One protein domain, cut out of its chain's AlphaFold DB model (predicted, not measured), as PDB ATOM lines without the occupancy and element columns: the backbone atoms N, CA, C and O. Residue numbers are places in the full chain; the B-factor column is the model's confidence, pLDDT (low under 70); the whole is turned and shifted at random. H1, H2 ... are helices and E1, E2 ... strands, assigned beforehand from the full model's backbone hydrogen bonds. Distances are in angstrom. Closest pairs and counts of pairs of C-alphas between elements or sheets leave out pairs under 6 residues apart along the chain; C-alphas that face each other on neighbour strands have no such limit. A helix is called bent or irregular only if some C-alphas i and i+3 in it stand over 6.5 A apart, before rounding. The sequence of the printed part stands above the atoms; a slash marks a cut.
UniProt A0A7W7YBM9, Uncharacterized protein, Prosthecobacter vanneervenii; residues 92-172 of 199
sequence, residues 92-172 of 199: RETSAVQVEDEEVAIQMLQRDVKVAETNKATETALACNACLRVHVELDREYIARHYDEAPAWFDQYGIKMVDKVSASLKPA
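Overview. This is residues 92 to 172 of the 199 residues of an uncharacterized protein of Prosthecobacter vanneervenii (UniProt A0A7W7YBM9). A rod whose one end is a two-stranded antiparallel ribbon, E1 and E2, and whose other end is a helical hairpin, H1 and H2; between them H3 packs on the ribbon near its inner end, with little H4 next to H3. E2 is the longer strand, and its residues 167 to 171 run on past E1. The printed part has 81 residues, in the order E1, H1, H2, H3, H4, E2, and its class is mixed, helices and strands. It is loose, with a radius of gyration of the C-alphas of 15.2 A and spans of 58 by 24 by 18 A.

Arrangement. E1, residues 92 to 99, is the antiparallel neighbour of E2, residues 159 to 171, at 146 degrees; N 92 and O 166 are 2.8 A apart and N 160 and O 98 2.9 A, within hydrogen-bond range. H1, residues 102 to 118, and H2, residues 122 to 130, form a hairpin; they touch at a shallow tilt of 27 degrees, opposite ways, with closest C-alphas Val 113 and Ala 125, 4.6 A. H3, residues 140 to 149, is close to H2 but not clearly touching, with closest C-alphas Ala 130 and Tyr 142, 6.8 A. The closest C-alphas of H3 and E1 are Val 97 and Arg 140, 6.0 A. H4, residues 151 to 155, is close to H3 but not clearly touching, with closest C-alphas Tyr 147 and Phe 154, 6.9 A. H1 and H3 are apart. In H1, H2 and H4 every O i to N i+4 pair is within hydrogen-bond range; in H3 4 of 6 are.

Along the chain. E1 begins at C-alpha 92 (280.340, 490.381, 377.348) and is 21.5 A long. H1 is 24.6 A, H2 12.0 A and H3 15.0 A long; H3 is irregular, with C-alphas 145 and 148 7.6 A apart. E2, 36.5 A, ends at C-alpha 171 (294.199, 484.430, 372.387).

Size, cuts and confidence. The C-alphas of Asn 119 and Pro 171, the two farthest apart, are 58.1 A apart. The printed part has no cut, and no link between named elements is long. Mean pLDDT of the printed part is 87.1; residue 134 is under 70.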
ATOM      1  N   ARG A  92     280.994 490.792 376.122       85.12
ATOM      2  CA  ARG A  92     280.340 490.381 377.348       85.12
ATOM      3  C   ARG A  92     279.430 491.504 377.802       85.12
ATOM      4  O   ARG A  92     279.885 492.627 378.005       85.12
ATOM      5  N   GLU A  93     278.186 491.138 378.049       83.25
ATOM      6  CA  GLU A  93     277.253 491.968 378.791       83.25
ATOM      7  C   GLU A  93     277.209 491.497 380.233       83.25
ATOM      8  O   GLU A  93     277.162 490.298 380.521       83.25
ATOM      9  N   THR A  94     277.271 492.456 381.136       82.88
ATOM     10  CA  THR A  94     277.082 492.242 382.564       82.88
ATOM     11  C   THR A  94     276.208 493.354 383.088       82.88
ATOM     12  O   THR A  94     276.530 494.521 382.870       82.88
ATOM     13  N   SER A  95     275.168 493.007 383.827       82.94
ATOM     14  CA  SER A  95     274.444 493.973 384.635       82.94
ATOM     15  C   SER A  95     275.234 494.242 385.918       82.94
ATOM     16  O   SER A  95     275.831 493.342 386.518       82.94
ATOM     17  N   ALA A  96     275.323 495.509 386.311       85.88
ATOM     18  CA  ALA A  96     276.015 495.920 387.524       85.88
ATOM     19  C   ALA A  96     275.216 496.995 388.256       85.88
ATOM     20  O   ALA A  96     274.677 497.909 387.634       85.88
ATOM     21  N   VAL A  97     275.219 496.925 389.586       87.81
ATOM     22  CA  VAL A  97     274.638 497.966 390.436       87.81
ATOM     23  C   VAL A  97     275.518 499.213 390.370       87.81
ATOM     24  O   VAL A  97     276.721 499.154 390.657       87.81
ATOM     25  N   GLN A  98     274.918 500.339 390.000       89.44
ATOM     26  CA  GLN A  98     275.513 501.664 390.071       89.44
ATOM     27  C   GLN A  98     274.729 502.521 391.061       89.44
ATOM     28  O   GLN A  98     273.504 502.471 391.109       89.44
ATOM     29  N   VAL A  99     275.461 503.316 391.834       88.62
ATOM     30  CA  VAL A  99     274.910 504.212 392.849       88.62
ATOM     31  C   VAL A  99     275.378 505.622 392.523       88.62
ATOM     32  O   VAL A  99     276.544 505.800 392.165       88.62
ATOM     33  N   GLU A 100     274.471 506.593 392.565       87.94
ATOM     34  CA  GLU A 100     274.787 507.990 392.236       87.94
ATOM     35  C   GLU A 100     275.722 508.622 393.269       87.94
ATOM     36  O   GLU A 100     276.764 509.164 392.903       87.94
ATOM     37  N   ASP A 101     275.378 508.483 394.549       89.81
ATOM     38  CA  ASP A 101     276.207 508.869 395.688       89.81
ATOM     39  C   ASP A 101     276.081 507.792 396.773       89.81
ATOM     40  O   ASP A 101     275.041 507.637 397.419       89.81
ATOM     41  N   GLU A 102     277.139 506.996 396.926       89.00
ATOM     42  CA  GLU A 102     277.152 505.847 397.832       89.00
ATOM     43  C   GLU A 102     277.053 506.277 399.303       89.00
ATOM     44  O   GLU A 102     276.358 505.623 400.080       89.00
ATOM     45  N   GLU A 103     277.655 507.407 399.687       90.00
ATOM     46  CA  GLU A 103     277.584 507.904 401.064       90.00
ATOM     47  C   GLU A 103     276.171 508.374 401.409       90.00
ATOM     48  O   GLU A 103     275.642 508.041 402.475       90.00
ATOM     49  N   VAL A 104     275.532 509.110 400.496       90.81
ATOM     50  CA  VAL A 104     274.155 509.587 400.680       90.81
ATOM     51  C   VAL A 104     273.173 508.418 400.720       90.81
ATOM     52  O   VAL A 104     272.332 508.365 401.621       90.81
ATOM     53  N   ALA A 105     273.308 507.446 399.813       90.19
ATOM     54  CA  ALA A 105     272.460 506.255 399.791       90.19
ATOM     55  C   ALA A 105     272.548 505.472 401.112       90.19
ATOM     56  O   ALA A 105     271.524 505.114 401.699       90.19
ATOM     57  N   ILE A 106     273.763 505.277 401.638       91.69
ATOM     58  CA  ILE A 106     273.984 504.614 402.931       91.69
ATOM     59  C   ILE A 106     273.333 505.408 404.071       91.69
ATOM     60  O   ILE A 106     272.644 504.819 404.906       91.69
ATOM     61  N   GLN A 107     273.501 506.733 404.115       90.62
ATOM     62  CA  GLN A 107     272.890 507.572 405.154       90.62
ATOM     63  C   GLN A 107     271.356 507.518 405.123       90.62
ATOM     64  O   GLN A 107     270.719 507.448 406.179       90.62
ATOM     65  N   MET A 108     270.755 507.531 403.931       90.50
ATOM     66  CA  MET A 108     269.305 507.421 403.758       90.50
ATOM     67  C   MET A 108     268.789 506.057 404.224       90.50
ATOM     68  O   MET A 108     267.865 506.006 405.036       90.50
ATOM     69  N   LEU A 109     269.435 504.964 403.811       91.06
ATOM     70  CA  LEU A 109     269.079 503.614 404.259       91.06
ATOM     71  C   LEU A 109     269.215 503.466 405.780       91.06
ATOM     72  O   LEU A 109     268.316 502.941 406.431       91.06
ATOM     73  N   GLN A 110     270.289 503.988 406.381       91.19
ATOM     74  CA  GLN A 110     270.476 503.980 407.837       91.19
ATOM     75  C   GLN A 110     269.392 504.777 408.575       91.19
ATOM     76  O   GLN A 110     268.948 504.376 409.657       91.19
ATOM     77  N   ARG A 111     268.975 505.924 408.027       89.75
ATOM     78  CA  ARG A 111     267.871 506.714 408.582       89.75
ATOM     79  C   ARG A 111     266.567 505.920 408.539       89.75
ATOM     80  O   ARG A 111     265.866 505.879 409.549       89.75
ATOM     81  N   ASP A 112     266.275 505.275 407.418       88.06
ATOM     82  CA  ASP A 112     265.035 504.522 407.235       88.06
ATOM     83  C   ASP A 112     264.991 503.256 408.090       88.06
ATOM     84  O   ASP A 112     263.934 502.950 408.637       88.06
ATOM     85  N   VAL A 113     266.127 502.586 408.328       89.44
ATOM     86  CA  VAL A 113     266.224 501.505 409.329       89.44
ATOM     87  C   VAL A 113     265.785 502.009 410.704       89.44
ATOM     88  O   VAL A 113     264.901 501.414 411.316       89.44
ATOM     89  N   LYS A 114     266.328 503.144 411.172       88.25
ATOM     90  CA  LYS A 114     265.968 503.712 412.486       88.25
ATOM     91  C   LYS A 114     264.484 504.068 412.570       88.25
ATOM     92  O   LYS A 114     263.837 503.792 413.576       88.25
ATOM     93  N   VAL A 115     263.932 504.676 411.518       87.12
ATOM     94  CA  VAL A 115     262.503 505.022 411.460       87.12
ATOM     95  C   VAL A 115     261.643 503.754 411.479       87.12
ATOM     96  O   VAL A 115     260.682 503.670 412.246       87.12
ATOM     97  N   ALA A 116     262.006 502.743 410.694       84.81
ATOM     98  CA  ALA A 116     261.278 501.486 410.596       84.81
ATOM     99  C   ALA A 116     261.310 500.681 411.910       84.81
ATOM    100  O   ALA A 116     260.274 500.157 412.323       84.81
ATOM    101  N   GLU A 117     262.439 500.666 412.624       83.50
ATOM    102  CA  GLU A 117     262.557 500.076 413.965       83.50
ATOM    103  C   GLU A 117     261.629 500.763 414.978       83.50
ATOM    104  O   GLU A 117     260.931 500.089 415.738       83.50
ATOM    105  N   THR A 118     261.547 502.100 414.952       82.25
ATOM    106  CA  THR A 118     260.640 502.848 415.843       82.25
ATOM    107  C   THR A 118     259.161 502.644 415.507       82.25
ATOM    108  O   THR A 118     258.331 502.550 416.411       82.25
ATOM    109  N   ASN A 119     258.832 502.502 414.220       79.31
ATOM    110  CA  ASN A 119     257.463 502.328 413.728       79.31
ATOM    111  C   ASN A 119     257.021 500.853 413.632       79.31
ATOM    112  O   ASN A 119     255.920 500.582 413.158       79.31
ATOM    113  N   LYS A 120     257.851 499.899 414.086       72.69
ATOM    114  CA  LYS A 120     257.636 498.440 413.974       72.69
ATOM    115  C   LYS A 120     257.450 497.926 412.534       72.69
ATOM    116  O   LYS A 120     256.877 496.854 412.338       72.69
ATOM    117  N   ALA A 121     257.940 498.647 411.528       72.56
ATOM    118  CA  ALA A 121     257.938 498.200 410.137       72.56
ATOM    119  C   ALA A 121     259.118 497.243 409.904       72.56
ATOM    120  O   ALA A 121     260.184 497.637 409.434       72.56
ATOM    121  N   THR A 122     258.954 495.976 410.287       77.69
ATOM    122  CA  THR A 122     260.052 494.994 410.277       77.69
ATOM    123  C   THR A 122     260.572 494.692 408.876       77.69
ATOM    124  O   THR A 122     261.761 494.454 408.713       77.69
ATOM    125  N   GLU A 123     259.705 494.718 407.867       82.00
ATOM    126  CA  GLU A 123     260.054 494.342 406.493       82.00
ATOM    127  C   GLU A 123     260.941 495.389 405.808       82.00
ATOM    128  O   GLU A 123     261.987 495.046 405.267       82.00
ATOM    129  N   THR A 124     260.606 496.678 405.928       82.75
ATOM    130  CA  THR A 124     261.450 497.770 405.416       82.75
ATOM    131  C   THR A 124     262.790 497.830 406.149       82.75
ATOM    132  O   THR A 124     263.830 497.976 405.513       82.75
ATOM    133  N   ALA A 125     262.792 497.653 407.476       84.69
ATOM    134  CA  ALA A 125     264.032 497.595 408.252       84.69
ATOM    135  C   ALA A 125     264.921 496.418 407.819       84.69
ATOM    136  O   ALA A 125     266.142 496.559 407.748       84.69
ATOM    137  N   LEU A 126     264.320 495.263 407.519       86.75
ATOM    138  CA  LEU A 126     265.034 494.082 407.049       86.75
ATOM    139  C   LEU A 126     265.605 494.294 405.644       86.75
ATOM    140  O   LEU A 126     266.773 493.988 405.433       86.75
ATOM    141  N   ALA A 127     264.828 494.865 404.720       86.38
ATOM    142  CA  ALA A 127     265.277 495.164 403.362       86.38
ATOM    143  C   ALA A 127     266.441 496.169 403.353       86.38
ATOM    144  O   ALA A 127     267.463 495.924 402.713       86.38
ATOM    145  N   CYS A 128     266.340 497.259 404.122       88.50
ATOM    146  CA  CYS A 128     267.424 498.234 404.234       88.50
ATOM    147  C   CYS A 128     268.679 497.640 404.894       88.50
ATOM    148  O   CYS A 128     269.789 497.929 404.455       88.50
ATOM    149  N   ASN A 129     268.528 496.789 405.917       88.25
ATOM    150  CA  ASN A 129     269.665 496.089 406.524       88.25
ATOM    151  C   ASN A 129     270.296 495.071 405.570       88.25
ATOM    152  O   ASN A 129     271.514 494.978 405.524       88.25
ATOM    153  N   ALA A 130     269.499 494.341 404.788       87.62
ATOM    154  CA  ALA A 130     270.005 493.411 403.782       87.62
ATOM    155  C   ALA A 130     270.767 494.135 402.662       87.62
ATOM    156  O   ALA A 130     271.721 493.589 402.123       87.62
ATOM    157  N   CYS A 131     270.408 495.388 402.366       88.44
ATOM    158  CA  CYS A 131     271.172 496.250 401.467       88.44
ATOM    159  C   CYS A 131     272.497 496.748 402.069       88.44
ATOM    160  O   CYS A 131     273.260 497.379 401.346       88.44
ATOM    161  N   LEU A 132     272.799 496.515 403.353       89.31
ATOM    162  CA  LEU A 132     274.021 496.979 404.020       89.31
ATOM    163  C   LEU A 132     274.888 495.787 404.450       89.31
ATOM    164  O   LEU A 132     274.501 494.987 405.292       89.31
ATOM    165  N   ARG A 133     276.123 495.706 403.950       82.38
ATOM    166  CA  ARG A 133     277.011 494.555 404.193       82.38
ATOM    167  C   ARG A 133     277.490 494.452 405.647       82.38
ATOM    168  O   ARG A 133     277.495 493.367 406.214       82.38
ATOM    169  N   VAL A 134     277.916 495.574 406.240       69.81
ATOM    170  CA  VAL A 134     278.306 495.735 407.663       69.81
ATOM    171  C   VAL A 134     278.175 497.224 408.041       69.81
ATOM    172  O   VAL A 134     279.143 497.865 408.425       69.81
ATOM    173  N   HIS A 135     277.006 497.834 407.823       74.44
ATOM    174  CA  HIS A 135     276.707 499.266 408.057       74.44
ATOM    175  C   HIS A 135     277.558 500.329 407.317       74.44
ATOM    176  O   HIS A 135     277.231 501.508 407.436       74.44
ATOM    177  N   VAL A 136     278.592 499.954 406.553       77.88
ATOM    178  CA  VAL A 136     279.499 500.897 405.850       77.88
ATOM    179  C   VAL A 136     279.524 500.755 404.326       77.88
ATOM    180  O   VAL A 136     280.055 501.629 403.658       77.88
ATOM    181  N   GLU A 137     278.969 499.676 403.775       85.44
ATOM    182  CA  GLU A 137     278.980 499.389 402.333       85.44
ATOM    183  C   GLU A 137     277.631 498.814 401.905       85.44
ATOM    184  O   GLU A 137     276.976 498.120 402.692       85.44
ATOM    185  N   LEU A 138     277.250 499.053 400.648       90.31
ATOM    186  CA  LEU A 138     276.049 498.473 400.054       90.31
ATOM    187  C   LEU A 138     276.272 497.012 399.639       90.31
ATOM    188  O   LEU A 138     277.263 496.671 398.989       90.31
ATOM    189  N   ASP A 139     275.310 496.151 399.954       91.62
ATOM    190  CA  ASP A 139     275.233 494.786 399.446       91.62
ATOM    191  C   ASP A 139     274.691 494.795 398.010       91.62
ATOM    192  O   ASP A 139     273.496 494.657 397.733       91.62
ATOM    193  N   ARG A 140     275.616 494.976 397.065       89.12
ATOM    194  CA  ARG A 140     275.316 494.975 395.628       89.12
ATOM    195  C   ARG A 140     274.776 493.631 395.144       89.12
ATOM    196  O   ARG A 140     274.105 493.598 394.117       89.12
ATOM    197  N   GLU A 141     275.057 492.536 395.848       89.56
ATOM    198  CA  GLU A 141     274.564 491.214 395.471       89.56
ATOM    199  C   GLU A 141     273.085 491.061 395.833       89.56
ATOM    200  O   GLU A 141     272.301 490.588 395.011       89.56
ATOM    201  N   TYR A 142     272.684 491.525 397.020       90.31
ATOM    202  CA  TYR A 142     271.273 491.598 397.399       90.31
ATOM    203  C   TYR A 142     270.474 492.475 396.429       90.31
ATOM    204  O   TYR A 142     269.439 492.033 395.924       90.31
ATOM    205  N   ILE A 143     270.985 493.677 396.126       90.44
ATOM    206  CA  ILE A 143     270.350 494.624 395.199       90.44
ATOM    207  C   ILE A 143     270.175 493.978 393.822       90.44
ATOM    208  O   ILE A 143     269.071 493.964 393.292       90.44
ATOM    209  N   ALA A 144     271.232 493.382 393.262       90.81
ATOM    210  CA  ALA A 144     271.174 492.778 391.931       90.81
ATOM    211  C   ALA A 144     270.140 491.643 391.819       90.81
ATOM    212  O   ALA A 144     269.572 491.452 390.750       90.81
ATOM    213  N   ARG A 145     269.891 490.890 392.900       91.06
ATOM    214  CA  ARG A 145     268.911 489.790 392.899       91.06
ATOM    215  C   ARG A 145     267.457 490.254 393.001       91.06
ATOM    216  O   ARG A 145     266.592 489.525 392.540       91.06
ATOM    217  N   HIS A 146     267.198 491.413 393.610       90.38
ATOM    218  CA  HIS A 146     265.837 491.878 393.917       90.38
ATOM    219  C   HIS A 146     265.454 493.173 393.185       90.38
ATOM    220  O   HIS A 146     264.334 493.651 393.349       90.38
ATOM    221  N   TYR A 147     266.353 493.752 392.380       89.94
ATOM    222  CA  TYR A 147     266.088 495.008 391.671       89.94
ATOM    223  C   TYR A 147     264.833 494.926 390.797       89.94
ATOM    224  O   TYR A 147     264.003 495.829 390.848       89.94
ATOM    225  N   ASP A 148     264.648 493.820 390.073       90.75
ATOM    226  CA  ASP A 148     263.509 493.625 389.167       90.75
ATOM    227  C   ASP A 148     262.155 493.565 389.898       90.75
ATOM    228  O   ASP A 148     261.116 493.861 389.308       90.75
ATOM    229  N   GLU A 149     262.149 493.209 391.187       91.62
ATOM    230  CA  GLU A 149     260.927 493.111 391.994       91.62
ATOM    231  C   GLU A 149     260.418 494.490 392.436       91.62
ATOM    232  O   GLU A 149     259.210 494.694 392.575       91.62
ATOM    233  N   ALA A 150     261.326 495.445 392.654       88.50
ATOM    234  CA  ALA A 150     260.995 496.765 393.184       88.50
ATOM    235  C   ALA A 150     261.962 497.868 392.705       88.50
ATOM    236  O   ALA A 150     262.573 498.549 393.532       88.50
ATOM    237  N   PRO A 151     262.083 498.122 391.388       90.81
ATOM    238  CA  PRO A 151     263.074 499.063 390.855       90.81
ATOM    239  C   PRO A 151     262.853 500.487 391.382       90.81
ATOM    240  O   PRO A 151     263.785 501.126 391.859       90.81
ATOM    241  N   ALA A 152     261.593 500.932 391.447       91.06
ATOM    242  CA  ALA A 152     261.231 502.249 391.974       91.06
ATOM    243  C   ALA A 152     261.623 502.452 393.451       91.06
ATOM    244  O   ALA A 152     261.840 503.586 393.879       91.06
ATOM    245  N   TRP A 153     261.711 501.370 394.236       90.69
ATOM    246  CA  TRP A 153     262.171 501.438 395.623       90.69
ATOM    247  C   TRP A 153     263.682 501.677 395.694       90.69
ATOM    248  O   TRP A 153     264.129 502.510 396.475       90.69
ATOM    249  N   PHE A 154     264.470 501.004 394.850       91.44
ATOM    250  CA  PHE A 154     265.918 501.228 394.762       91.44
ATOM    251  C   PHE A 154     266.256 502.601 394.168       91.44
ATOM    252  O   PHE A 154     267.164 503.277 394.661       91.44
ATOM    253  N   ASP A 155     265.479 503.056 393.184       90.38
ATOM    254  CA  ASP A 155     265.662 504.359 392.542       90.38
ATOM    255  C   ASP A 155     265.517 505.521 393.544       90.38
ATOM    256  O   ASP A 155     266.242 506.511 393.445       90.38
ATOM    257  N   GLN A 156     264.656 505.390 394.566       89.50
ATOM    258  CA  GLN A 156     264.541 506.366 395.665       89.50
ATOM    259  C   GLN A 156     265.881 506.612 396.387       89.50
ATOM    260  O   GLN A 156     266.102 507.702 396.917       89.50
ATOM    261  N   TYR A 157     266.760 505.611 396.425       88.69
ATOM    262  CA  TYR A 157     268.075 505.689 397.061       88.69
ATOM    263  C   TYR A 157     269.199 505.975 396.052       88.69
ATOM    264  O   TYR A 157     270.373 505.863 396.400       88.69
ATOM    265  N   GLY A 158     268.866 506.321 394.801       88.50
ATOM    266  CA  GLY A 158     269.845 506.552 393.735       88.50
ATOM    267  C   GLY A 158     270.584 505.279 393.310       88.50
ATOM    268  O   GLY A 158     271.718 505.356 392.833       88.50
ATOM    269  N   ILE A 159     269.974 504.108 393.526       91.06
ATOM    270  CA  ILE A 159     270.534 502.795 393.200       91.06
ATOM    271  C   ILE A 159     269.863 502.290 391.928       91.06
ATOM    272  O   ILE A 159     268.648 502.135 391.893       91.06
ATOM    273  N   LYS A 160     270.656 501.973 390.905       91.75
ATOM    274  CA  LYS A 160     270.159 501.485 389.615       91.75
ATOM    275  C   LYS A 160     270.964 500.307 389.091       91.75
ATOM    276  O   LYS A 160     272.170 500.205 389.333       91.75
ATOM    277  N   MET A 161     270.312 499.446 388.319       90.88
ATOM    278  CA  MET A 161     270.991 498.436 387.512       90.88
ATOM    279  C   MET A 161     271.380 499.041 386.167       90.88
ATOM    280  O   MET A 161     270.562 499.652 385.486       90.88
ATOM    281  N   VAL A 162     272.651 498.900 385.798       89.50
ATOM    282  CA  VAL A 162     273.168 499.361 384.509       89.50
ATOM    283  C   VAL A 162     273.779 498.185 383.778       89.50
ATOM    284  O   VAL A 162     274.696 497.531 384.287       89.50
ATOM    285  N   ASP A 163     273.297 497.957 382.563       87.81
ATOM    286  CA  ASP A 163     273.900 497.004 381.649       87.81
ATOM    287  C   ASP A 163     275.196 497.582 381.095       87.81
ATOM    288  O   ASP A 163     275.249 498.661 380.504       87.81
ATOM    289  N   LYS A 164     276.283 496.858 381.338       85.56
ATOM    290  CA  LYS A 164     277.610 497.191 380.845       85.56
ATOM    291  C   LYS A 164     277.973 496.207 379.757       85.56
ATOM    292  O   LYS A 164     278.120 495.011 380.013       85.56
ATOM    293  N   VAL A 165     278.169 496.739 378.562       85.69
ATOM    294  CA  VAL A 165     278.726 496.008 377.430       85.69
ATOM    295  C   VAL A 165     280.238 496.216 377.433       85.69
ATOM    296  O   VAL A 165     280.729 497.334 377.580       85.69
ATOM    297  N   SER A 166     280.999 495.134 377.316       86.88
ATOM    298  CA  SER A 166     282.460 495.174 377.268       86.88
ATOM    299  C   SER A 166     282.983 494.253 376.174       86.88
ATOM    300  O   SER A 166     282.527 493.119 376.047       86.88
ATOM    301  N   ALA A 167     283.960 494.722 375.401       88.75
ATOM    302  CA  ALA A 167     284.641 493.924 374.389       88.75
ATOM    303  C   ALA A 167     286.032 493.501 374.884       88.75
ATOM    304  O   ALA A 167     286.762 494.280 375.504       88.75
ATOM    305  N   SER A 168     286.422 492.257 374.611       89.06
ATOM    306  CA  SER A 168     287.749 491.741 374.952       89.06
ATOM    307  C   SER A 168     288.362 490.975 373.790       89.06
ATOM    308  O   SER A 168     287.709 490.098 373.228       89.06
ATOM    309  N   LEU A 169     289.621 491.285 373.479       90.00
ATOM    310  CA  LEU A 169     290.432 490.570 372.502       90.00
ATOM    311  C   LEU A 169     291.456 489.720 373.256       90.00
ATOM    312  O   LEU A 169     292.220 490.231 374.075       90.00
ATOM    313  N   LYS A 170     291.428 488.403 373.059       88.50
ATOM    314  CA  LYS A 170     292.320 487.461 373.750       88.50
ATOM    315  C   LYS A 170     292.756 486.348 372.809       88.50
ATOM    316  O   LYS A 170     292.029 486.037 371.872       88.50
ATOM    317  N   PRO A 171     293.891 485.681 373.066       85.12
ATOM    318  CA  PRO A 171     294.199 484.430 372.387       85.12
ATOM    319  C   PRO A 171     293.033 483.450 372.546       85.12
ATOM    320  O   PRO A 171     292.455 483.337 373.634       85.12
ATOM    321  N   ALA A 172     292.683 482.749 371.471       78.62
ATOM    322  CA  ALA A 172     291.587 481.797 371.497       78.62
ATOM    323  C   ALA A 172     291.852 480.717 372.565       78.62
ATOM    324  O   ALA A 172     292.970 480.191 372.659       78.62
TER     325      ALA A 172